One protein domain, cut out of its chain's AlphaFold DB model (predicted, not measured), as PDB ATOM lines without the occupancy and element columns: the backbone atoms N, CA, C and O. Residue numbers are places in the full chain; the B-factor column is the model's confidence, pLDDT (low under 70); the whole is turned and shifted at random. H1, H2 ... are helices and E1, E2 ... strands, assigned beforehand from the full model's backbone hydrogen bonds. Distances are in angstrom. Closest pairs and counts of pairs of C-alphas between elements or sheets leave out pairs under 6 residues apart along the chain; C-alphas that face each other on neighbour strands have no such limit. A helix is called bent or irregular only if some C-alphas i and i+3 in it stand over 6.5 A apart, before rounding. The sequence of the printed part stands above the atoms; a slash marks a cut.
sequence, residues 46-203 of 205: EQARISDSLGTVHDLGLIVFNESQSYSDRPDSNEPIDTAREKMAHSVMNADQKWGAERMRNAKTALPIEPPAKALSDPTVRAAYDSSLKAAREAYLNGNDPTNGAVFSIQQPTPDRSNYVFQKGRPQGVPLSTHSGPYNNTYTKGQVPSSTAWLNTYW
ATOM      1  N   GLU A  46       5.250  33.599 -25.500       95.19
ATOM      2  CA  GLU A  46       6.456  33.818 -24.683       95.19
ATOM      3  C   GLU A  46       6.946  35.275 -24.718       95.19
ATOM      4  O   GLU A  46       7.466  35.776 -23.725       95.19
ATOM      5  N   GLN A  47       6.726  35.988 -25.824       97.38
ATOM      6  CA  GLN A  47       7.065  37.411 -25.953       97.38
ATOM      7  C   GLN A  47       5.986  38.360 -25.402       97.38
ATOM      8  O   GLN A  47       6.188  39.578 -25.393       97.38
ATOM      9  N   ALA A  48       4.836  37.847 -24.955       97.62
ATOM     10  CA  ALA A  48       3.781  38.682 -24.396       97.62
ATOM     11  C   ALA A  48       4.259  39.345 -23.095       97.62
ATOM     12  O   ALA A  48       4.813  38.692 -22.210       97.62
ATOM     13  N   ARG A  49       4.046  40.661 -22.984       97.88
ATOM     14  CA  ARG A  49       4.374  41.429 -21.778       97.88
ATOM     15  C   ARG A  49       3.341  41.131 -20.691       97.88
ATOM     16  O   ARG A  49       2.142  41.244 -20.942       97.88
ATOM     17  N   ILE A  50       3.813  40.800 -19.493       97.06
ATOM     18  CA  ILE A  50       2.971  40.632 -18.304       97.06
ATOM     19  C   ILE A  50       2.845  41.971 -17.574       97.06
ATOM     20  O   ILE A  50       1.742  42.465 -17.354       97.06
ATOM     21  N   SER A  51       3.978  42.584 -17.232       97.06
ATOM     22  CA  SER A  51       4.048  43.880 -16.555       97.06
ATOM     23  C   SER A  51       5.413  44.529 -16.782       97.06
ATOM     24  O   SER A  51       6.333  43.911 -17.319       97.06
ATOM     25  N   ASP A  52       5.567  45.780 -16.355       95.88
ATOM     26  CA  ASP A  52       6.843  46.494 -16.455       95.88
ATOM     27  C   ASP A  52       7.935  45.890 -15.556       95.88
ATOM     28  O   ASP A  52       9.112  45.957 -15.903       95.88
ATOM     29  N   SER A  53       7.561  45.291 -14.420       96.00
ATOM     30  CA  SER A  53       8.490  44.727 -13.430       96.00
ATOM     31  C   SER A  53       8.752  43.231 -13.584       96.00
ATOM     32  O   SER A  53       9.802  42.747 -13.154       96.00
ATOM     33  N   LEU A  54       7.817  42.476 -14.162       96.38
ATOM     34  CA  LEU A  54       7.999  41.052 -14.445       96.38
ATOM     35  C   LEU A  54       8.552  40.805 -15.849       96.38
ATOM     36  O   LEU A  54       9.238  39.809 -16.044       96.38
ATOM     37  N   GLY A  55       8.310  41.722 -16.790       97.44
ATOM     38  CA  GLY A  55       8.754  41.586 -18.171       97.44
ATOM     39  C   GLY A  55       7.781  40.739 -18.988       97.44
ATOM     40  O   GLY A  55       6.597  41.071 -19.098       97.44
ATOM     41  N   THR A  56       8.293  39.681 -19.601       98.56
ATOM     42  CA  THR A  56       7.562  38.806 -20.527       98.56
ATOM     43  C   THR A  56       7.181  37.460 -19.909       98.56
ATOM     44  O   THR A  56       7.639  37.094 -18.826       98.56
ATOM     45  N   VAL A  57       6.352  36.687 -20.613       98.56
ATOM     46  CA  VAL A  57       6.068  35.284 -20.262       98.56
ATOM     47  C   VAL A  57       7.342  34.431 -20.279       98.56
ATOM     48  O   VAL A  57       7.499  33.558 -19.427       98.56
ATOM     49  N   HIS A  58       8.285  34.718 -21.182       98.62
ATOM     50  CA  HIS A  58       9.611  34.093 -21.182       98.62
ATOM     51  C   HIS A  58      10.361  34.360 -19.874       98.62
ATOM     52  O   HIS A  58      10.844  33.424 -19.240       98.62
ATOM     53  N   ASP A  59      10.392  35.616 -19.419       98.62
ATOM     54  CA  ASP A  59      11.049  35.992 -18.161       98.62
ATOM     55  C   ASP A  59      10.416  35.278 -16.958       98.62
ATOM     56  O   ASP A  59      11.127  34.759 -16.095       98.62
ATOM     57  N   LEU A  60       9.082  35.176 -16.923       98.69
ATOM     58  CA  LEU A  60       8.378  34.380 -15.916       98.69
ATOM     59  C   LEU A  60       8.823  32.909 -15.948       98.69
ATOM     60  O   LEU A  60       9.121  32.334 -14.900       98.69
ATOM     61  N   GLY A  61       8.919  32.313 -17.136       98.69
ATOM     62  CA  GLY A  61       9.392  30.941 -17.304       98.69
ATOM     63  C   GLY A  61      10.837  30.743 -16.839       98.69
ATOM     64  O   GLY A  61      11.135  29.741 -16.191       98.69
ATOM     65  N   LEU A  62      11.719  31.723 -17.061       98.69
ATOM     66  CA  LEU A  62      13.093  31.704 -16.543       98.69
ATOM     67  C   LEU A  62      13.153  31.806 -15.014       98.69
ATOM     68  O   LEU A  62      13.993  31.156 -14.390       98.69
ATOM     69  N   ILE A  63      12.273  32.595 -14.393       98.50
ATOM     70  CA  ILE A  63      12.167  32.662 -12.928       98.50
ATOM     71  C   ILE A  63      11.757  31.291 -12.386       98.50
ATOM     72  O   ILE A  63      12.449  30.744 -11.529       98.50
ATOM     73  N   VAL A  64      10.687  30.701 -12.928       98.50
ATOM     74  CA  VAL A  64      10.198  29.371 -12.521       98.50
ATOM     75  C   VAL A  64      11.261  28.297 -12.749       98.50
ATOM     76  O   VAL A  64      11.468  27.444 -11.885       98.50
ATOM     77  N   PHE A  65      11.989  28.357 -13.865       98.19
ATOM     78  CA  PHE A  65      13.118  27.471 -14.130       98.19
ATOM     79  C   PHE A  65      14.187  27.605 -13.042       98.19
ATOM     80  O   PHE A  65      14.571  26.613 -12.432       98.19
ATOM     81  N   ASN A  66      14.638  28.821 -12.736       97.06
ATOM     82  CA  ASN A  66      15.704  29.019 -11.756       97.06
ATOM     83  C   ASN A  66      15.300  28.619 -10.331       97.06
ATOM     84  O   ASN A  66      16.152  28.143  -9.579       97.06
ATOM     85  N   GLU A  67      14.020  28.745  -9.983       96.19
ATOM     86  CA  GLU A  67      13.460  28.268  -8.713       96.19
ATOM     87  C   GLU A  67      13.307  26.739  -8.660       96.19
ATOM     88  O   GLU A  67      13.340  26.155  -7.576       96.19
ATOM     89  N   SER A  68      13.124  26.074  -9.811       96.50
ATOM     90  CA  SER A  68      12.647  24.685  -9.860       96.50
ATOM     91  C   SER A  68      13.458  23.696 -10.709       96.50
ATOM     92  O   SER A  68      13.072  22.529 -10.838       96.50
ATOM     93  N   GLN A  69      14.584  24.110 -11.288       95.62
ATOM     94  CA  GLN A  69      15.373  23.283 -12.214       95.62
ATOM     95  C   GLN A  69      15.942  22.006 -11.587       95.62
ATOM     96  O   GLN A  69      16.242  21.054 -12.302       95.62
ATOM     97  N   SER A  70      16.085  21.960 -10.259       93.81
ATOM     98  CA  SER A  70      16.574  20.774  -9.552       93.81
ATOM     99  C   SER A  70      15.495  19.723  -9.290       93.81
ATOM    100  O   SER A  70      15.833  18.637  -8.811       93.81
ATOM    101  N   TYR A  71      14.222  20.023  -9.582       94.88
ATOM    102  CA  TYR A  71      13.109  19.112  -9.332       94.88
ATOM    103  C   TYR A  71      12.721  18.289 -10.553       94.88
ATOM    104  O   TYR A  71      12.660  18.783 -11.682       94.88
ATOM    105  N   SER A  72      12.388  17.030 -10.290       95.06
ATOM    106  CA  SER A  72      11.813  16.108 -11.268       95.06
ATOM    107  C   SER A  72      10.736  15.233 -10.636       95.06
ATOM    108  O   SER A  72      10.696  15.052  -9.413       95.06
ATOM    109  N   ASP A  73       9.863  14.701 -11.486       95.50
ATOM    110  CA  ASP A  73       8.760  13.840 -11.078       95.50
ATOM    111  C   ASP A  73       9.213  12.597 -10.317       95.50
ATOM    112  O   ASP A  73      10.323  12.076 -10.489       95.50
ATOM    113  N   ARG A  74       8.292  12.095  -9.494       93.56
ATOM    114  CA  ARG A  74       8.374  10.786  -8.862       93.56
ATOM    115  C   ARG A  74       7.102   9.984  -9.141       93.56
ATOM    116  O   ARG A  74       6.035  10.564  -9.314       93.56
ATOM    117  N   PRO A  75       7.174   8.642  -9.116       94.81
ATOM    118  CA  PRO A  75       5.979   7.806  -9.246       94.81
ATOM    119  C   PRO A  75       4.945   8.014  -8.128       94.81
ATOM    120  O   PRO A  75       3.776   7.702  -8.320       94.81
ATOM    121  N   ASP A  76       5.377   8.503  -6.961       94.75
ATOM    122  CA  ASP A  76       4.544   8.783  -5.786       94.75
ATOM    123  C   ASP A  76       4.154  10.266  -5.649       94.75
ATOM    124  O   ASP A  76       3.569  10.645  -4.632       94.75
ATOM    125  N   SER A  77       4.457  11.111  -6.644       96.12
ATOM    126  CA  SER A  77       4.007  12.507  -6.670       96.12
ATOM    127  C   SER A  77       2.478  12.575  -6.746       96.12
ATOM    128  O   SER A  77       1.851  11.858  -7.525       96.12
ATOM    129  N   ASN A  78       1.859  13.462  -5.963       96.69
ATOM    130  CA  ASN A  78       0.411  13.679  -6.036       96.69
ATOM    131  C   ASN A  78      -0.040  14.373  -7.336       96.69
ATOM    132  O   ASN A  78      -1.216  14.295  -7.685       96.69
ATOM    133  N   GLU A  79       0.878  15.044  -8.031       97.19
ATOM    134  CA  GLU A  79       0.677  15.678  -9.330       97.19
ATOM    135  C   GLU A  79       2.024  15.874 -10.056       97.19
ATOM    136  O   GLU A  79       3.068  15.902  -9.391       97.19
ATOM    137  N   PRO A  80       2.025  16.051 -11.390       97.44
ATOM    138  CA  PRO A  80       3.243  16.301 -12.159       97.44
ATOM    139  C   PRO A  80       3.951  17.609 -11.775       97.44
ATOM    140  O   PRO A  80       3.311  18.596 -11.404       97.44
ATOM    141  N   ILE A  81       5.272  17.655 -11.939       97.56
ATOM    142  CA  ILE A  81       6.104  18.835 -11.670       97.56
ATOM    143  C   ILE A  81       5.713  20.032 -12.546       97.56
ATOM    144  O   ILE A  81       5.821  21.170 -12.094       97.56
ATOM    145  N   ASP A  82       5.203  19.790 -13.758       97.56
ATOM    146  CA  ASP A  82       4.649  20.826 -14.642       97.56
ATOM    147  C   ASP A  82       3.532  21.617 -13.938       97.56
ATOM    148  O   ASP A  82       3.541  22.847 -13.941       97.56
ATOM    149  N   THR A  83       2.619  20.928 -13.244       97.94
ATOM    150  CA  THR A  83       1.514  21.555 -12.502       97.94
ATOM    151  C   THR A  83       2.021  22.365 -11.306       97.94
ATOM    152  O   THR A  83       1.521  23.456 -11.025       97.94
ATOM    153  N   ALA A  84       3.052  21.880 -10.610       98.06
ATOM    154  CA  ALA A  84       3.686  22.640  -9.536       98.06
ATOM    155  C   ALA A  84       4.403  23.899 -10.057       98.06
ATOM    156  O   ALA A  84       4.364  24.947  -9.410       98.06
ATOM    157  N   ARG A  85       5.029  23.818 -11.237       98.50
ATOM    158  CA  ARG A  85       5.647  24.962 -11.922       98.50
ATOM    159  C   ARG A  85       4.608  25.991 -12.358       98.50
ATOM    160  O   ARG A  85       4.862  27.179 -12.195       98.50
ATOM    161  N   GLU A  86       3.432  25.569 -12.822       98.56
ATOM    162  CA  GLU A  86       2.322  26.482 -13.151       98.56
ATOM    163  C   GLU A  86       1.839  27.228 -11.897       98.56
ATOM    164  O   GLU A  86       1.725  28.455 -11.896       98.56
ATOM    165  N   LYS A  87       1.659  26.521 -10.773       98.50
ATOM    166  CA  LYS A  87       1.338  27.144  -9.473       98.50
ATOM    167  C   LYS A  87       2.411  28.144  -9.040       98.50
ATOM    168  O   LYS A  87       2.096  29.234  -8.566       98.50
ATOM    169  N   MET A  88       3.684  27.803  -9.213       98.44
ATOM    170  CA  MET A  88       4.786  28.723  -8.932       98.44
ATOM    171  C   MET A  88       4.727  29.960  -9.838       98.44
ATOM    172  O   MET A  88       4.892  31.074  -9.345       98.44
ATOM    173  N   ALA A  89       4.425  29.782 -11.127       98.50
ATOM    174  CA  ALA A  89       4.268  30.870 -12.087       98.50
ATOM    175  C   ALA A  89       3.148  31.839 -11.670       98.50
ATOM    176  O   ALA A  89       3.390  33.046 -11.573       98.50
ATOM    177  N   HIS A  90       1.969  31.321 -11.306       98.56
ATOM    178  CA  HIS A  90       0.892  32.135 -10.737       98.56
ATOM    179  C   HIS A  90       1.342  32.880  -9.478       98.56
ATOM    180  O   HIS A  90       1.088  34.075  -9.345       98.56
ATOM    181  N   SER A  91       2.079  32.221  -8.580       98.31
ATOM    182  CA  SER A  91       2.550  32.873  -7.359       98.31
ATOM    183  C   SER A  91       3.506  34.040  -7.627       98.31
ATOM    184  O   SER A  91       3.414  35.082  -6.972       98.31
ATOM    185  N   VAL A  92       4.381  33.911  -8.630       98.44
ATOM    186  CA  VAL A  92       5.260  34.998  -9.086       98.44
ATOM    187  C   VAL A  92       4.444  36.148  -9.684       98.44
ATOM    188  O   VAL A  92       4.713  37.304  -9.352       98.44
ATOM    189  N   MET A  93       3.438  35.852 -10.514       98.44
ATOM    190  CA  MET A  93       2.536  36.862 -11.085       98.44
ATOM    191  C   MET A  93       1.745  37.600  -9.999       98.44
ATOM    192  O   MET A  93       1.694  38.827 -10.012       98.44
ATOM    193  N   ASN A  94       1.209  36.886  -9.009       98.12
ATOM    194  CA  ASN A  94       0.492  37.473  -7.874       98.12
ATOM    195  C   ASN A  94       1.401  38.385  -7.040       98.12
ATOM    196  O   ASN A  94       1.010  39.483  -6.637       98.12
ATOM    197  N   ALA A  95       2.640  37.952  -6.793       97.94
ATOM    198  CA  ALA A  95       3.630  38.751  -6.083       97.94
ATOM    199  C   ALA A  95       4.005  40.025  -6.859       97.94
ATOM    200  O   ALA A  95       4.188  41.083  -6.255       97.94
ATOM    201  N   ASP A  96       4.105  39.932  -8.186       98.06
ATOM    202  CA  ASP A  96       4.327  41.084  -9.057       98.06
ATOM    203  C   ASP A  96       3.128  42.036  -9.071       98.06
ATOM    204  O   ASP A  96       3.299  43.231  -8.871       98.06
ATOM    205  N   GLN A  97       1.902  41.523  -9.182       97.38
ATOM    206  CA  GLN A  97       0.692  42.341  -9.099       97.38
ATOM    207  C   GLN A  97       0.611  43.105  -7.768       97.38
ATOM    208  O   GLN A  97       0.142  44.243  -7.720       97.38
ATOM    209  N   LYS A  98       1.081  42.487  -6.680       97.31
ATOM    210  CA  LYS A  98       1.050  43.071  -5.338       97.31
ATOM    211  C   LYS A  98       2.158  44.095  -5.086       97.31
ATOM    212  O   LYS A  98       1.903  45.114  -4.446       97.31
ATOM    213  N   TRP A  99       3.387  43.810  -5.516       97.50
ATOM    214  CA  TRP A  99       4.572  44.593  -5.135       97.50
ATOM    215  C   TRP A  99       5.323  45.230  -6.309       97.50
ATOM    216  O   TRP A  99       6.232  46.030  -6.079       97.50
ATOM    217  N   GLY A 100       4.971  44.899  -7.548       96.31
ATOM    218  CA  GLY A 100       5.626  45.367  -8.766       96.31
ATOM    219  C   GLY A 100       7.140  45.172  -8.708       96.31
ATOM    220  O   GLY A 100       7.644  44.089  -8.410       96.31
ATOM    221  N   ALA A 101       7.883  46.261  -8.904       95.00
ATOM    222  CA  ALA A 101       9.346  46.266  -8.854       95.00
ATOM    223  C   ALA A 101       9.934  45.771  -7.512       95.00
ATOM    224  O   ALA A 101      11.043  45.242  -7.483       95.00
ATOM    225  N   GLU A 102       9.192  45.868  -6.403       96.31
ATOM    226  CA  GLU A 102       9.638  45.383  -5.090       96.31
ATOM    227  C   GLU A 102       9.375  43.875  -4.886       96.31
ATOM    228  O   GLU A 102       9.659  43.341  -3.806       96.31
ATOM    229  N   ARG A 103       8.854  43.152  -5.893       96.12
ATOM    230  CA  ARG A 103       8.589  41.699  -5.836       96.12
ATOM    231  C   ARG A 103       9.803  40.917  -5.357       96.12
ATOM    232  O   ARG A 103       9.687  40.116  -4.436       96.12
ATOM    233  N   MET A 104      10.974  41.148  -5.946       92.62
ATOM    234  CA  MET A 104      12.194  40.421  -5.575       92.62
ATOM    235  C   MET A 104      12.578  40.641  -4.110       92.62
ATOM    236  O   MET A 104      13.028  39.718  -3.439       92.62
ATOM    237  N   ARG A 105      12.377  41.853  -3.584       93.44
ATOM    238  CA  ARG A 105      12.681  42.167  -2.186       93.44
ATOM    239  C   ARG A 105      11.713  41.475  -1.228       93.44
ATOM    240  O   ARG A 105      12.144  40.979  -0.187       93.44
ATOM    241  N   ASN A 106      10.424  41.463  -1.566       93.88
ATOM    242  CA  ASN A 106       9.376  40.933  -0.697       93.88
ATOM    243  C   ASN A 106       9.238  39.412  -0.829       93.88
ATOM    244  O   ASN A 106       9.389  38.714   0.169       93.88
ATOM    245  N   ALA A 107       9.024  38.906  -2.046       93.50
ATOM    246  CA  ALA A 107       8.790  37.494  -2.354       93.50
ATOM    247  C   ALA A 107      10.069  36.657  -2.495       93.50
ATOM    248  O   ALA A 107       9.998  35.434  -2.416       93.50
ATOM    249  N   LYS A 108      11.231  37.300  -2.688       93.31
ATOM    250  CA  LYS A 108      12.534  36.635  -2.894       93.31
ATOM    251  C   LYS A 108      12.576  35.690  -4.097       93.31
ATOM    252  O   LYS A 108      13.307  34.708  -4.065       93.31
ATOM    253  N   THR A 109      11.818  36.021  -5.139       94.56
ATOM    254  CA  THR A 109      11.833  35.286  -6.409       94.56
ATOM    255  C   THR A 109      13.197  35.379  -7.094       94.56
ATOM    256  O   THR A 109      13.899  36.390  -6.973       94.56
ATOM    257  N   ALA A 110      13.561  34.328  -7.822       95.25
ATOM    258  CA  ALA A 110      14.757  34.263  -8.644       95.25
ATOM    259  C   ALA A 110      14.760  35.339  -9.743       95.25
ATOM    260  O   ALA A 110      13.743  35.951 -10.076       95.25
ATOM    261  N   LEU A 111      15.940  35.559 -10.319       96.31
ATOM    262  CA  LEU A 111      16.106  36.398 -11.501       96.31
ATOM    263  C   LEU A 111      15.772  35.598 -12.777       96.31
ATOM    264  O   LEU A 111      16.040  34.393 -12.812       96.31
ATOM    265  N   PRO A 112      15.262  36.248 -13.840       97.38
ATOM    266  CA  PRO A 112      15.019  35.619 -15.139       97.38
ATOM    267  C   PRO A 112      16.339  35.428 -15.905       97.38
ATOM    268  O   PRO A 112      16.615  36.092 -16.899       97.38
ATOM    269  N   ILE A 113      17.224  34.571 -15.395       97.56
ATOM    270  CA  ILE A 113      18.527  34.305 -16.010       97.56
ATOM    271  C   ILE A 113      18.403  33.102 -16.936       97.56
ATOM    272  O   ILE A 113      18.054  32.008 -16.494       97.56
ATOM    273  N   GLU A 114      18.742  33.314 -18.204       97.38
ATOM    274  CA  GLU A 114      18.823  32.264 -19.214       97.38
ATOM    275  C   GLU A 114      19.947  31.267 -18.863       97.38
ATOM    276  O   GLU A 114      21.088  31.688 -18.617       97.38
ATOM    277  N   PRO A 115      19.684  29.949 -18.845       95.88
ATOM    278  CA  PRO A 115      20.746  28.968 -18.688       95.88
ATOM    279  C   PRO A 115      21.724  29.036 -19.873       95.88
ATOM    280  O   PRO A 115      21.319  29.205 -21.025       95.88
ATOM    281  N   PRO A 116      23.036  28.853 -19.644       96.44
ATOM    282  CA  PRO A 116      23.998  28.852 -20.736       96.44
ATOM    283  C   PRO A 116      23.729  27.676 -21.685       96.44
ATOM    284  O   PRO A 116      23.362  26.586 -21.246       96.44
ATOM    285  N   ALA A 117      24.023  27.843 -22.979       96.44
ATOM    286  CA  ALA A 117      23.782  26.815 -24.001       96.44
ATOM    287  C   ALA A 117      24.392  25.441 -23.655       96.44
ATOM    288  O   ALA A 117      23.820  24.402 -23.975       96.44
ATOM    289  N   LYS A 118      25.532  25.428 -22.949       96.50
ATOM    290  CA  LYS A 118      26.157  24.199 -22.444       96.50
ATOM    291  C   LYS A 118      25.274  23.474 -21.422       96.50
ATOM    292  O   LYS A 118      25.205  22.254 -21.467       96.50
ATOM    293  N   ALA A 119      24.600  24.188 -20.521       93.94
ATOM    294  CA  ALA A 119      23.686  23.573 -19.560       93.94
ATOM    295  C   ALA A 119      22.461  22.973 -20.266       93.94
ATOM    296  O   ALA A 119      22.086  21.850 -19.971       93.94
ATOM    297  N   LEU A 120      21.922  23.650 -21.285       96.12
ATOM    298  CA  LEU A 120      20.801  23.154 -22.102       96.12
ATOM    299  C   LEU A 120      21.136  21.944 -22.998       96.12
ATOM    300  O   LEU A 120      20.247  21.430 -23.683       96.12
ATOM    301  N   SER A 121      22.398  21.508 -23.032       96.25
ATOM    302  CA  SER A 121      22.780  20.233 -23.653       96.25
ATOM    303  C   SER A 121      22.492  19.026 -22.754       96.25
ATOM    304  O   SER A 121      22.389  17.910 -23.259       96.25
ATOM    305  N   ASP A 122      22.323  19.246 -21.446       95.56
ATOM    306  CA  ASP A 122      21.852  18.232 -20.507       95.56
ATOM    307  C   ASP A 122      20.331  18.032 -20.695       95.56
ATOM    308  O   ASP A 122      19.570  18.998 -20.557       95.56
ATOM    309  N   PRO A 123      19.858  16.807 -21.004       95.62
ATOM    310  CA  PRO A 123      18.438  16.540 -21.225       95.62
ATOM    311  C   PRO A 123      17.547  16.873 -20.025       95.62
ATOM    312  O   PRO A 123      16.410  17.300 -20.213       95.62
ATOM    313  N   THR A 124      18.041  16.703 -18.797       93.38
ATOM    314  CA  THR A 124      17.290  17.013 -17.577       93.38
ATOM    315  C   THR A 124      17.135  18.519 -17.409       93.38
ATOM    316  O   THR A 124      16.034  18.994 -17.132       93.38
ATOM    317  N   VAL A 125      18.204  19.285 -17.647       95.25
ATOM    318  CA  VAL A 125      18.147  20.756 -17.612       95.25
ATOM    319  C   VAL A 125      17.233  21.283 -18.717       95.25
ATOM    320  O   VAL A 125      16.393  22.142 -18.458       95.25
ATOM    321  N   ARG A 126      17.349  20.737 -19.936       96.94
ATOM    322  CA  ARG A 126      16.471  21.083 -21.062       96.94
ATOM    323  C   ARG A 126      15.004  20.806 -20.735       96.94
ATOM    324  O   ARG A 126      14.177  21.686 -20.932       96.94
ATOM    325  N   ALA A 127      14.688  19.631 -20.192       96.31
ATOM    326  CA  ALA A 127      13.319  19.278 -19.829       96.31
ATOM    327  C   ALA A 127      12.746  20.218 -18.755       96.31
ATOM    328  O   ALA A 127      11.601  20.650 -18.867       96.31
ATOM    329  N   ALA A 128      13.538  20.577 -17.739       97.25
ATOM    330  CA  ALA A 128      13.120  21.539 -16.722       97.25
ATOM    331  C   ALA A 128      12.878  22.938 -17.306       97.25
ATOM    332  O   ALA A 128      11.915  23.602 -16.923       97.25
ATOM    333  N   TYR A 129      13.733  23.371 -18.232       98.12
ATOM    334  CA  TYR A 129      13.604  24.638 -18.948       98.12
ATOM    335  C   TYR A 129      12.325  24.680 -19.792       98.12
ATOM    336  O   TYR A 129      11.485  25.554 -19.580       98.12
ATOM    337  N   ASP A 130      12.124  23.691 -20.666       97.38
ATOM    338  CA  ASP A 130      10.961  23.624 -21.557       97.38
ATOM    339  C   ASP A 130       9.646  23.527 -20.754       97.38
ATOM    340  O   ASP A 130       8.673  24.221 -21.054       97.38
ATOM    341  N   SER A 131       9.633  22.720 -19.685       98.06
ATOM    342  CA  SER A 131       8.501  22.593 -18.754       98.06
ATOM    343  C   SER A 131       8.183  23.914 -18.044       98.06
ATOM    344  O   SER A 131       7.018  24.275 -17.901       98.06
ATOM    345  N   SER A 132       9.204  24.679 -17.653       98.62
ATOM    346  CA  SER A 132       9.017  25.964 -16.967       98.62
ATOM    347  C   SER A 132       8.504  27.058 -17.909       98.62
ATOM    348  O   SER A 132       7.620  27.822 -17.523       98.62
ATOM    349  N   LEU A 133       8.989  27.106 -19.159       98.50
ATOM    350  CA  LEU A 133       8.438  27.998 -20.189       98.50
ATOM    351  C   LEU A 133       6.977  27.656 -20.504       98.50
ATOM    352  O   LEU A 133       6.132  28.546 -20.602       98.50
ATOM    353  N   LYS A 134       6.657  26.363 -20.621       97.94
ATOM    354  CA  LYS A 134       5.278  25.896 -20.805       97.94
ATOM    355  C   LYS A 134       4.387  26.299 -19.626       97.94
ATOM    356  O   LYS A 134       3.335  26.886 -19.855       97.94
ATOM    357  N   ALA A 135       4.824  26.057 -18.394       98.19
ATOM    358  CA  ALA A 135       4.081  26.416 -17.189       98.19
ATOM    359  C   ALA A 135       3.805  27.926 -17.089       98.19
ATOM    360  O   ALA A 135       2.711  28.332 -16.706       98.19
ATOM    361  N   ALA A 136       4.768  28.771 -17.471       98.50
ATOM    362  CA  ALA A 136       4.569  30.217 -17.530       98.50
ATOM    363  C   ALA A 136       3.538  30.624 -18.593       98.50
ATOM    364  O   ALA A 136       2.696  31.482 -18.331       98.50
ATOM    365  N   ARG A 137       3.570  29.992 -19.777       98.12
ATOM    366  CA  ARG A 137       2.552  30.199 -20.818       98.12
ATOM    367  C   ARG A 137       1.165  29.792 -20.335       98.12
ATOM    368  O   ARG A 137       0.217  30.545 -20.537       98.12
ATOM    369  N   GLU A 138       1.050  28.625 -19.710       97.44
ATOM    370  CA  GLU A 138      -0.215  28.121 -19.176       97.44
ATOM    371  C   GLU A 138      -0.751  29.065 -18.099       97.44
ATOM    372  O   GLU A 138      -1.865  29.551 -18.254       97.44
ATOM    373  N   ALA A 139       0.065  29.461 -17.120       97.81
ATOM    374  CA  ALA A 139      -0.351  30.403 -16.080       97.81
ATOM    375  C   ALA A 139      -0.767  31.781 -16.628       97.81
ATOM    376  O   ALA A 139      -1.718  32.385 -16.137       97.81
ATOM    377  N   TYR A 140      -0.081  32.285 -17.661       97.75
ATOM    378  CA  TYR A 140      -0.427  33.560 -18.295       97.75
ATOM    379  C   TYR A 140      -1.760  33.506 -19.053       97.75
ATOM    380  O   TYR A 140      -2.526  34.470 -19.040       97.75
ATOM    381  N   LEU A 141      -2.029  32.395 -19.740       96.69
ATOM    382  CA  LEU A 141      -3.243  32.213 -20.540       96.69
ATOM    383  C   LEU A 141      -4.437  31.736 -19.703       96.69
ATOM    384  O   LEU A 141      -5.587  31.926 -20.106       96.69
ATOM    385  N   ASN A 142      -4.178  31.098 -18.565       92.31
ATOM    386  CA  ASN A 142      -5.191  30.532 -17.695       92.31
ATOM    387  C   ASN A 142      -5.781  31.617 -16.784       92.31
ATOM    388  O   ASN A 142      -5.112  32.176 -15.920       92.31
ATOM    389  N   GLY A 143      -7.074  31.897 -16.953       87.06
ATOM    390  CA  GLY A 143      -7.796  32.848 -16.102       87.06
ATOM    391  C   GLY A 143      -8.078  32.337 -14.684       87.06
ATOM    392  O   GLY A 143      -8.605  33.092 -13.869       87.06
ATOM    393  N   ASN A 144      -7.776  31.069 -14.389       95.38
ATOM    394  CA  ASN A 144      -7.979  30.463 -13.080       95.38
ATOM    395  C   ASN A 144      -6.644  30.260 -12.360       95.38
ATOM    396  O   ASN A 144      -5.866  29.396 -12.747       95.38
ATOM    397  N   ASP A 145      -6.426  31.000 -11.275       97.06
ATOM    398  CA  ASP A 145      -5.248  30.852 -10.422       97.06
ATOM    399  C   ASP A 145      -5.453  29.737  -9.368       97.06
ATOM    400  O   ASP A 145      -6.173  29.943  -8.384       97.06
ATOM    401  N   PRO A 146      -4.790  28.568  -9.498       96.88
ATOM    402  CA  PRO A 146      -4.905  27.461  -8.547       96.88
ATOM    403  C   PRO A 146      -4.267  27.761  -7.182       96.88
ATOM    404  O   PRO A 146      -4.442  26.997  -6.233       96.88
ATOM    405  N   THR A 147      -3.501  28.846  -7.069       97.12
ATOM    406  CA  THR A 147      -2.895  29.304  -5.818       97.12
ATOM    407  C   THR A 147      -3.769  30.287  -5.055       97.12
ATOM    408  O   THR A 147      -3.375  30.731  -3.974       97.12
ATOM    409  N   ASN A 148      -4.951  30.610  -5.583       95.81
ATOM    410  CA  ASN A 148      -5.912  31.528  -4.990       95.81
ATOM    411  C   ASN A 148      -5.334  32.912  -4.641       95.81
ATOM    412  O   ASN A 148      -5.909  33.568  -3.793       95.81
ATOM    413  N   GLY A 149      -4.237  33.381  -5.240       96.06
ATOM    414  CA  GLY A 149      -3.597  34.651  -4.876       96.06
ATOM    415  C   GLY A 149      -2.363  34.520  -3.976       96.06
ATOM    416  O   GLY A 149      -1.875  35.527  -3.459       96.06
ATOM    417  N   ALA A 150      -1.836  33.312  -3.757       97.25
ATOM    418  CA  ALA A 150      -0.611  33.120  -2.981       97.25
ATOM    419  C   ALA A 150       0.579  33.841  -3.638       97.25
ATOM    420  O   ALA A 150       0.777  33.745  -4.844       97.25
ATOM    421  N   VAL A 151       1.419  34.510  -2.848       97.12
ATOM    422  CA  VAL A 151       2.511  35.381  -3.343       97.12
ATOM    423  C   VAL A 151       3.910  34.876  -2.990       97.12
ATOM    424  O   VAL A 151       4.912  35.513  -3.310       97.12
ATOM    425  N   PHE A 152       3.993  33.743  -2.298       95.94
ATOM    426  CA  PHE A 152       5.251  33.102  -1.955       95.94
ATOM    427  C   PHE A 152       5.249  31.635  -2.351       95.94
ATOM    428  O   PHE A 152       4.216  30.969  -2.299       95.94
ATOM    429  N   SER A 153       6.445  31.121  -2.632       94.19
ATOM    430  CA  SER A 153       6.721  29.697  -2.797       94.19
ATOM    431  C   SER A 153       7.722  29.228  -1.742       94.19
ATOM    432  O   SER A 153       8.590  29.988  -1.307       94.19
ATOM    433  N   ILE A 154       7.600  27.979  -1.304       91.88
ATOM    434  CA  ILE A 154       8.531  27.344  -0.375       91.88
ATOM    435  C   ILE A 154       8.746  25.879  -0.728       91.88
ATOM    436  O   ILE A 154       7.811  25.148  -1.056       91.88
ATOM    437  N   GLN A 155       9.996  25.454  -0.587       91.31
ATOM    438  CA  GLN A 155      10.387  24.057  -0.595       91.31
ATOM    439  C   GLN A 155      10.320  23.483   0.823       91.31
ATOM    440  O   GLN A 155      10.934  24.028   1.745       91.31
ATOM    441  N   GLN A 156       9.636  22.354   0.999       88.94
ATOM    442  CA  GLN A 156       9.605  21.630   2.270       88.94
ATOM    443  C   GLN A 156      10.215  20.226   2.144       88.94
ATOM    444  O   GLN A 156      10.005  19.562   1.132       88.94
ATOM    445  N   PRO A 157      10.960  19.749   3.161       87.94
ATOM    446  CA  PRO A 157      11.518  18.395   3.189       87.94
ATOM    447  C   PRO A 157      10.545  17.332   3.713       87.94
ATOM    448  O   PRO A 157      10.893  16.154   3.752       87.94
ATOM    449  N   THR A 158       9.360  17.733   4.174       87.06
ATOM    450  CA  THR A 158       8.360  16.863   4.799       87.06
ATOM    451  C   THR A 158       7.001  17.032   4.115       87.06
ATOM    452  O   THR A 158       6.721  18.109   3.589       87.06
ATOM    453  N   PRO A 159       6.118  16.015   4.168       89.38
ATOM    454  CA  PRO A 159       4.750  16.103   3.645       89.38
ATOM    455  C   PRO A 159       3.825  16.958   4.528       89.38
ATOM    456  O   PRO A 159       2.605  16.789   4.489       89.38
ATOM    457  N   ASP A 160       4.381  17.815   5.389       87.88
ATOM    458  CA  ASP A 160       3.583  18.599   6.320       87.88
ATOM    459  C   ASP A 160       2.725  19.614   5.552       87.88
ATOM    460  O   ASP A 160       3.179  20.290   4.630       87.88
ATOM    461  N   ARG A 161       1.452  19.688   5.933       88.75
ATOM    462  CA  ARG A 161       0.466  20.620   5.376       88.75
ATOM    463  C   ARG A 161       0.063  21.692   6.380       88.75
ATOM    464  O   ARG A 161      -0.864  22.455   6.116       88.75
ATOM    465  N   SER A 162       0.713  21.720   7.541       88.00
ATOM    466  CA  SER A 162       0.507  22.756   8.536       88.00
ATOM    467  C   SER A 162       0.880  24.132   7.980       88.00
ATOM    468  O   SER A 162       1.635  24.274   7.013       88.00
ATOM    469  N   ASN A 163       0.305  25.166   8.589       87.88
ATOM    470  CA  ASN A 163       0.602  26.543   8.230       87.88
ATOM    471  C   ASN A 163       2.106  26.811   8.327       87.88
ATOM    472  O   ASN A 163       2.775  26.385   9.269       87.88
ATOM    473  N   TYR A 164       2.638  27.596   7.396       84.62
ATOM    474  CA  TYR A 164       4.044  27.950   7.418       84.62
ATOM    475  C   TYR A 164       4.356  28.892   8.588       84.62
ATOM    476  O   TYR A 164       3.876  30.030   8.648       84.62
ATOM    477  N   VAL A 165       5.178  28.423   9.530       83.38
ATOM    478  CA  VAL A 165       5.588  29.188  10.713       83.38
ATOM    479  C   VAL A 165       6.979  29.780  10.496       83.38
ATOM    480  O   VAL A 165       7.977  29.075  10.395       83.38
ATOM    481  N   PHE A 166       7.068  31.109  10.482       79.06
ATOM    482  CA  PHE A 166       8.359  31.798  10.480       79.06
ATOM    483  C   PHE A 166       9.035  31.668  11.857       79.06
ATOM    484  O   PHE A 166       8.359  31.795  12.875       79.06
ATOM    485  N   GLN A 167      10.372  31.574  11.906       68.75
ATOM    486  CA  GLN A 167      11.170  31.511  13.155       68.75
ATOM    487  C   GLN A 167      10.910  32.654  14.165       68.75
ATOM    488  O   GLN A 167      11.341  32.574  15.311       68.75
ATOM    489  N   LYS A 168      10.214  33.722  13.755       75.31
ATOM    490  CA  LYS A 168       9.749  34.843  14.598       75.31
ATOM    491  C   LYS A 168       8.330  35.304  14.210       75.31
ATOM    492  O   LYS A 168       8.012  36.490  14.264       75.31
ATOM    493  N   GLY A 169       7.524  34.393  13.666       72.38
ATOM    494  CA  GLY A 169       6.175  34.657  13.159       72.38
ATOM    495  C   GLY A 169       5.083  34.504  14.215       72.38
ATOM    496  O   GLY A 169       5.355  34.247  15.384       72.38
ATOM    497  N   ARG A 170       3.827  34.646  13.779       76.00
ATOM    498  CA  ARG A 170       2.672  34.273  14.603       76.00
ATOM    499  C   ARG A 170       2.702  32.757  14.858       76.00
ATOM    500  O   ARG A 170       3.011  32.026  13.915       76.00
ATOM    501  N   PRO A 171       2.333  32.277  16.061       77.38
ATOM    502  CA  PRO A 171       2.289  30.844  16.366       77.38
ATOM    503  C   PRO A 171       1.398  30.045  15.410       77.38
ATOM    504  O   PRO A 171       1.668  28.883  15.141       77.38
ATOM    505  N   GLN A 172       0.348  30.680  14.882       83.31
ATOM    506  CA  GLN A 172      -0.599  30.059  13.959       83.31
ATOM    507  C   GLN A 172      -0.031  29.860  12.543       83.31
ATOM    508  O   GLN A 172      -0.652  29.151  11.761       83.31
ATOM    509  N   GLY A 173       1.107  30.476  12.199       87.06
ATOM    510  CA  GLY A 173       1.675  30.440  10.847       87.06
ATOM    511  C   GLY A 173       0.812  31.138   9.787       87.06
ATOM    512  O   GLY A 173      -0.159  31.825  10.107       87.06
ATOM    513  N   VAL A 174       1.194  30.980   8.520       89.00
ATOM    514  CA  VAL A 174       0.423  31.428   7.350       89.00
ATOM    515  C   VAL A 174      -0.104  30.208   6.591       89.00
ATOM    516  O   VAL A 174       0.677  29.282   6.363       89.00
ATOM    517  N   PRO A 175      -1.390  30.173   6.199       90.00
ATOM    518  CA  PRO A 175      -1.943  29.046   5.461       90.00
ATOM    519  C   PRO A 175      -1.184  28.753   4.170       90.00
ATOM    520  O   PRO A 175      -0.913  29.658   3.373       90.00
ATOM    521  N   LEU A 176      -0.876  27.474   3.959       93.81
ATOM    522  CA  LEU A 176      -0.469  26.990   2.647       93.81
ATOM    523  C   LEU A 176      -1.678  27.059   1.713       93.81
ATOM    524  O   LEU A 176      -2.781  26.667   2.087       93.81
ATOM    525  N   SER A 177      -1.462  27.558   0.504       95.81
ATOM    526  CA  SER A 177      -2.476  27.571  -0.545       95.81
ATOM    527  C   SER A 177      -2.394  26.325  -1.421       95.81
ATOM    528  O   SER A 177      -3.412  25.746  -1.789       95.81
ATOM    529  N   THR A 178      -1.175  25.861  -1.709       96.69
ATOM    530  CA  THR A 178      -0.948  24.644  -2.496       96.69
ATOM    531  C   THR A 178       0.053  23.719  -1.819       96.69
ATOM    532  O   THR A 178       0.835  24.142  -0.964       96.69
ATOM    533  N   HIS A 179       0.011  22.443  -2.203       96.62
ATOM    534  CA  HIS A 179       0.926  21.421  -1.717       96.62
ATOM    535  C   HIS A 179       1.182  20.367  -2.798       96.62
ATOM    536  O   HIS A 179       0.306  19.545  -3.088       96.62
ATOM    537  N   SER A 180       2.376  20.409  -3.383       97.25
ATOM    538  CA  SER A 180       2.725  19.672  -4.604       97.25
ATOM    539  C   SER A 180       3.939  18.784  -4.345       97.25
ATOM    540  O   SER A 180       4.926  19.250  -3.775       97.25
ATOM    541  N   GLY A 181       3.886  17.517  -4.745       95.38
ATOM    542  CA  GLY A 181       4.968  16.550  -4.572       95.38
ATOM    543  C   GLY A 181       4.546  15.277  -3.824       95.38
ATOM    544  O   GLY A 181       3.355  15.008  -3.648       95.38
ATOM    545  N   PRO A 182       5.506  14.459  -3.371       95.81
ATOM    546  CA  PRO A 182       6.948  14.713  -3.370       95.81
ATOM    547  C   PRO A 182       7.570  14.758  -4.770       95.81
ATOM    548  O   PRO A 182       7.097  14.088  -5.679       95.81
ATOM    549  N   TYR A 183       8.688  15.466  -4.910       95.50
ATOM    550  CA  TYR A 183       9.548  15.490  -6.097       95.50
ATOM    551  C   TYR A 183      10.974  15.072  -5.750       95.50
ATOM    552  O   TYR A 183      11.429  15.235  -4.613       95.50
ATOM    553  N   ASN A 184      11.692  14.540  -6.737       93.56
ATOM    554  CA  ASN A 184      13.128  14.313  -6.629       93.56
ATOM    555  C   ASN A 184      13.828  15.668  -6.669       93.56
ATOM    556  O   ASN A 184      13.506  16.472  -7.534       93.56
ATOM    557  N   ASN A 185      14.784  15.913  -5.774       91.44
ATOM    558  CA  ASN A 185      15.558  17.151  -5.752       91.44
ATOM    559  C   ASN A 185      17.057  16.844  -5.814       91.44
ATOM    560  O   ASN A 185      17.609  16.257  -4.883       91.44
ATOM    561  N   THR A 186      17.719  17.275  -6.885       84.94
ATOM    562  CA  THR A 186      19.157  17.049  -7.101       84.94
ATOM    563  C   THR A 186      20.051  18.066  -6.384       84.94
ATOM    564  O   THR A 186      21.263  17.867  -6.317       84.94
ATOM    565  N   TYR A 187      19.486  19.140  -5.815       73.56
ATOM    566  CA  TYR A 187      20.246  20.212  -5.173       73.56
ATOM    567  C   TYR A 187      20.141  20.176  -3.644       73.56
ATOM    568  O   TYR A 187      19.054  20.229  -3.074       73.56
ATOM    569  N   THR A 188      21.283  20.134  -2.956       56.66
ATOM    570  CA  THR A 188      21.375  19.919  -1.497       56.66
ATOM    571  C   THR A 188      21.634  21.189  -0.692       56.66
ATOM    572  O   THR A 188      22.304  21.150   0.342       56.66
ATOM    573  N   LYS A 189      21.187  22.358  -1.161       47.41
ATOM    574  CA  LYS A 189      21.438  23.602  -0.424       47.41
ATOM    575  C   LYS A 189      20.406  23.781   0.691       47.41
ATOM    576  O   LYS A 189      19.253  24.099   0.427       47.41
ATOM    577  N   GLY A 190      20.846  23.641   1.943       58.81
ATOM    578  CA  GLY A 190      20.031  23.876   3.141       58.81
ATOM    579  C   GLY A 190      19.628  22.589   3.865       58.81
ATOM    580  O   GLY A 190      20.362  21.609   3.846       58.81
ATOM    581  N   GLN A 191      18.474  22.610   4.539       53.41
ATOM    582  CA  GLN A 191      17.953  21.481   5.328       53.41
ATOM    583  C   GLN A 191      17.102  20.491   4.515       53.41
ATOM    584  O   GLN A 191      16.474  19.617   5.110       53.41
ATOM    585  N   VAL A 192      17.041  20.617   3.184       55.09
ATOM    586  CA  VAL A 192      16.235  19.705   2.361       55.09
ATOM    587  C   VAL A 192      17.090  18.532   1.881       55.09
ATOM    588  O   VAL A 192      18.075  18.762   1.174       55.09
ATOM    589  N   PRO A 193      16.759  17.282   2.265       58.97
ATOM    590  CA  PRO A 193      17.477  16.102   1.803       58.97
ATOM    591  C   PRO A 193      17.493  16.013   0.273       58.97
ATOM    592  O   PRO A 193      16.528  16.387  -0.395       58.97
ATOM    593  N   SER A 194      18.576  15.460  -0.274       62.41
ATOM    594  CA  SER A 194      18.847  15.303  -1.713       62.41
ATOM    595  C   SER A 194      17.954  14.275  -2.429       62.41
ATOM    596  O   SER A 194      18.421  13.540  -3.299       62.41
ATOM    597  N   SER A 195      16.703  14.114  -2.008       78.06
ATOM    598  CA  SER A 195      15.867  13.001  -2.460       78.06
ATOM    599  C   SER A 195      14.383  13.322  -2.539       78.06
ATOM    600  O   SER A 195      13.700  12.764  -3.395       78.06
ATOM    601  N   THR A 196      13.874  14.194  -1.665       87.69
ATOM    602  CA  THR A 196      12.430  14.391  -1.518       87.69
ATOM    603  C   THR A 196      12.125  15.824  -1.118       87.69
ATOM    604  O   THR A 196      12.632  16.308  -0.104       87.69
ATOM    605  N   ALA A 197      11.285  16.493  -1.900       92.00
ATOM    606  CA  ALA A 197      10.820  17.838  -1.601       92.00
ATOM    607  C   ALA A 197       9.362  18.044  -2.016       92.00
ATOM    608  O   ALA A 197       8.910  17.474  -3.004       92.00
ATOM    609  N   TRP A 198       8.661  18.905  -1.289       94.31
ATOM    610  CA  TRP A 198       7.349  19.427  -1.651       94.31
ATOM    611  C   TRP A 198       7.477  20.895  -2.038       94.31
ATOM    612  O   TRP A 198       8.232  21.638  -1.405       94.31
ATOM    613  N   LEU A 199       6.746  21.300  -3.073       95.19
ATOM    614  CA  LEU A 199       6.643  22.676  -3.538       95.19
ATOM    615  C   LEU A 199       5.273  23.219  -3.150       95.19
ATOM    616  O   LEU A 199       4.239  22.778  -3.661       95.19
ATOM    617  N   ASN A 200       5.281  24.174  -2.228       95.88
ATOM    618  CA  ASN A 200       4.071  24.762  -1.677       95.88
ATOM    619  C   ASN A 200       4.044  26.253  -2.000       95.88
ATOM    620  O   ASN A 200       5.082  26.916  -1.968       95.88
ATOM    621  N   THR A 201       2.856  26.800  -2.223       96.38
ATOM    622  CA  THR A 201       2.637  28.251  -2.257       96.38
ATOM    623  C   THR A 201       1.870  28.696  -1.023       96.38
ATOM    624  O   THR A 201       1.109  27.917  -0.444       96.38
ATOM    625  N   TYR A 202       2.074  29.932  -0.577       94.31
ATOM    626  CA  TYR A 202       1.397  30.481   0.597       94.31
ATOM    627  C   TYR A 202       1.184  31.997   0.491       94.31
ATOM    628  O   TYR A 202       1.807  32.695  -0.313       94.31
ATOM    629  N   TRP A 203       0.247  32.490   1.293       91.38
ATOM    630  CA  TRP A 203      -0.180  33.888   1.319       91.38
ATOM    631  C   TRP A 203       0.837  34.802   2.007       91.38
ATOM    632  O   TRP A 203       1.792  34.343   2.635       91.38
TER     633      TRP A 203
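What this domain is: This is residues 46 to 203 of the 205 residues of an uncharacterized protein of Acidobacteria bacterium (UniProt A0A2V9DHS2). One long helix, H2, lies between a small, strongly twisted sheet of three strands, which it covers on one face, and two further helices, H1 and H3, which cross each other on its other side. H2 has a kink of 122 degrees near residue 99, and the long loop of residues 157 to 179 reaches out beyond the sheet, away from the helices. The printed part has 158 residues, with elements in the order E1 H1 H2 H3 E2 E3 E4; the sheet runs E2 E4 E3, antiparallel throughout. The class is mixed, helices and strands, with under half of the residues in named elements. The whole is compact, with a radius of gyration of the C-alphas of 14.9 A and spans of 43 by 34 by 26 A.

How they stand to each other: E1, residues 49 to 51, pairs with no named strand, but a short antiparallel pairing joins it to residues 55 to 56. H1, residues 57 to 68, touches H3, residues 123 to 141, at a steep tilt of 50 degrees, opposite ways; their closest C-alphas, of Gly 61 and Leu 133, are 4.2 A apart. H2, residues 81 to 107, touches H1 with residues 85 to 93 alone, about perpendicular at 74 degrees, closest at the C-alphas of Val 64 and Ala 89, 6.1 A. H2 touches H3 with residues 82 to 90 alone, at a steep tilt of 66 degrees, the same way; the closest C-alphas, of Glu 86 and Ala 135, are 4.4 A apart. Every O i to N i+4 pair is within hydrogen-bond range in H1 and H3, and 18 of 23 are in H2. H2 is on the sheet of E2, residues 152 to 156, E4, residues 197 to 202, and E3, residues 180 to 185, at a height over the sheet of 7.7 A: two layers, a helix on one face of a sheet. H1 only grazes this sheet, with residues 67 to 68, and H3 is not on it. Between E2 and E4, N 154 and O 200 are 2.8 A apart, within hydrogen-bond range; in the hairpin E3 and E4, N 183 and O 197 are also 2.8 A apart.

Where its parts are: E1 begins at C-alpha 49, (4.374, 41.429, -21.778). H1 is 16.2 A long, H2 21.0 A and H3 26.8 A. H2 is irregular, with C-alphas 98 and 101 9.6 A apart. E2 measures 13.0 A, E3 13.1 A and E4 15.9 A, ending at C-alpha 202, (1.397, 30.481, 0.597).

The domain as a whole: The C-alphas of Ser 121 and Pro 171, the two farthest apart, are 46.2 A apart. The printed part has no cut. The links H1 to H2, H2 to H3, E2 to E3 and E3 to E4 are long. Mean pLDDT of the printed part is 92.5; residue 167 and residues 188 to 194 are under 70.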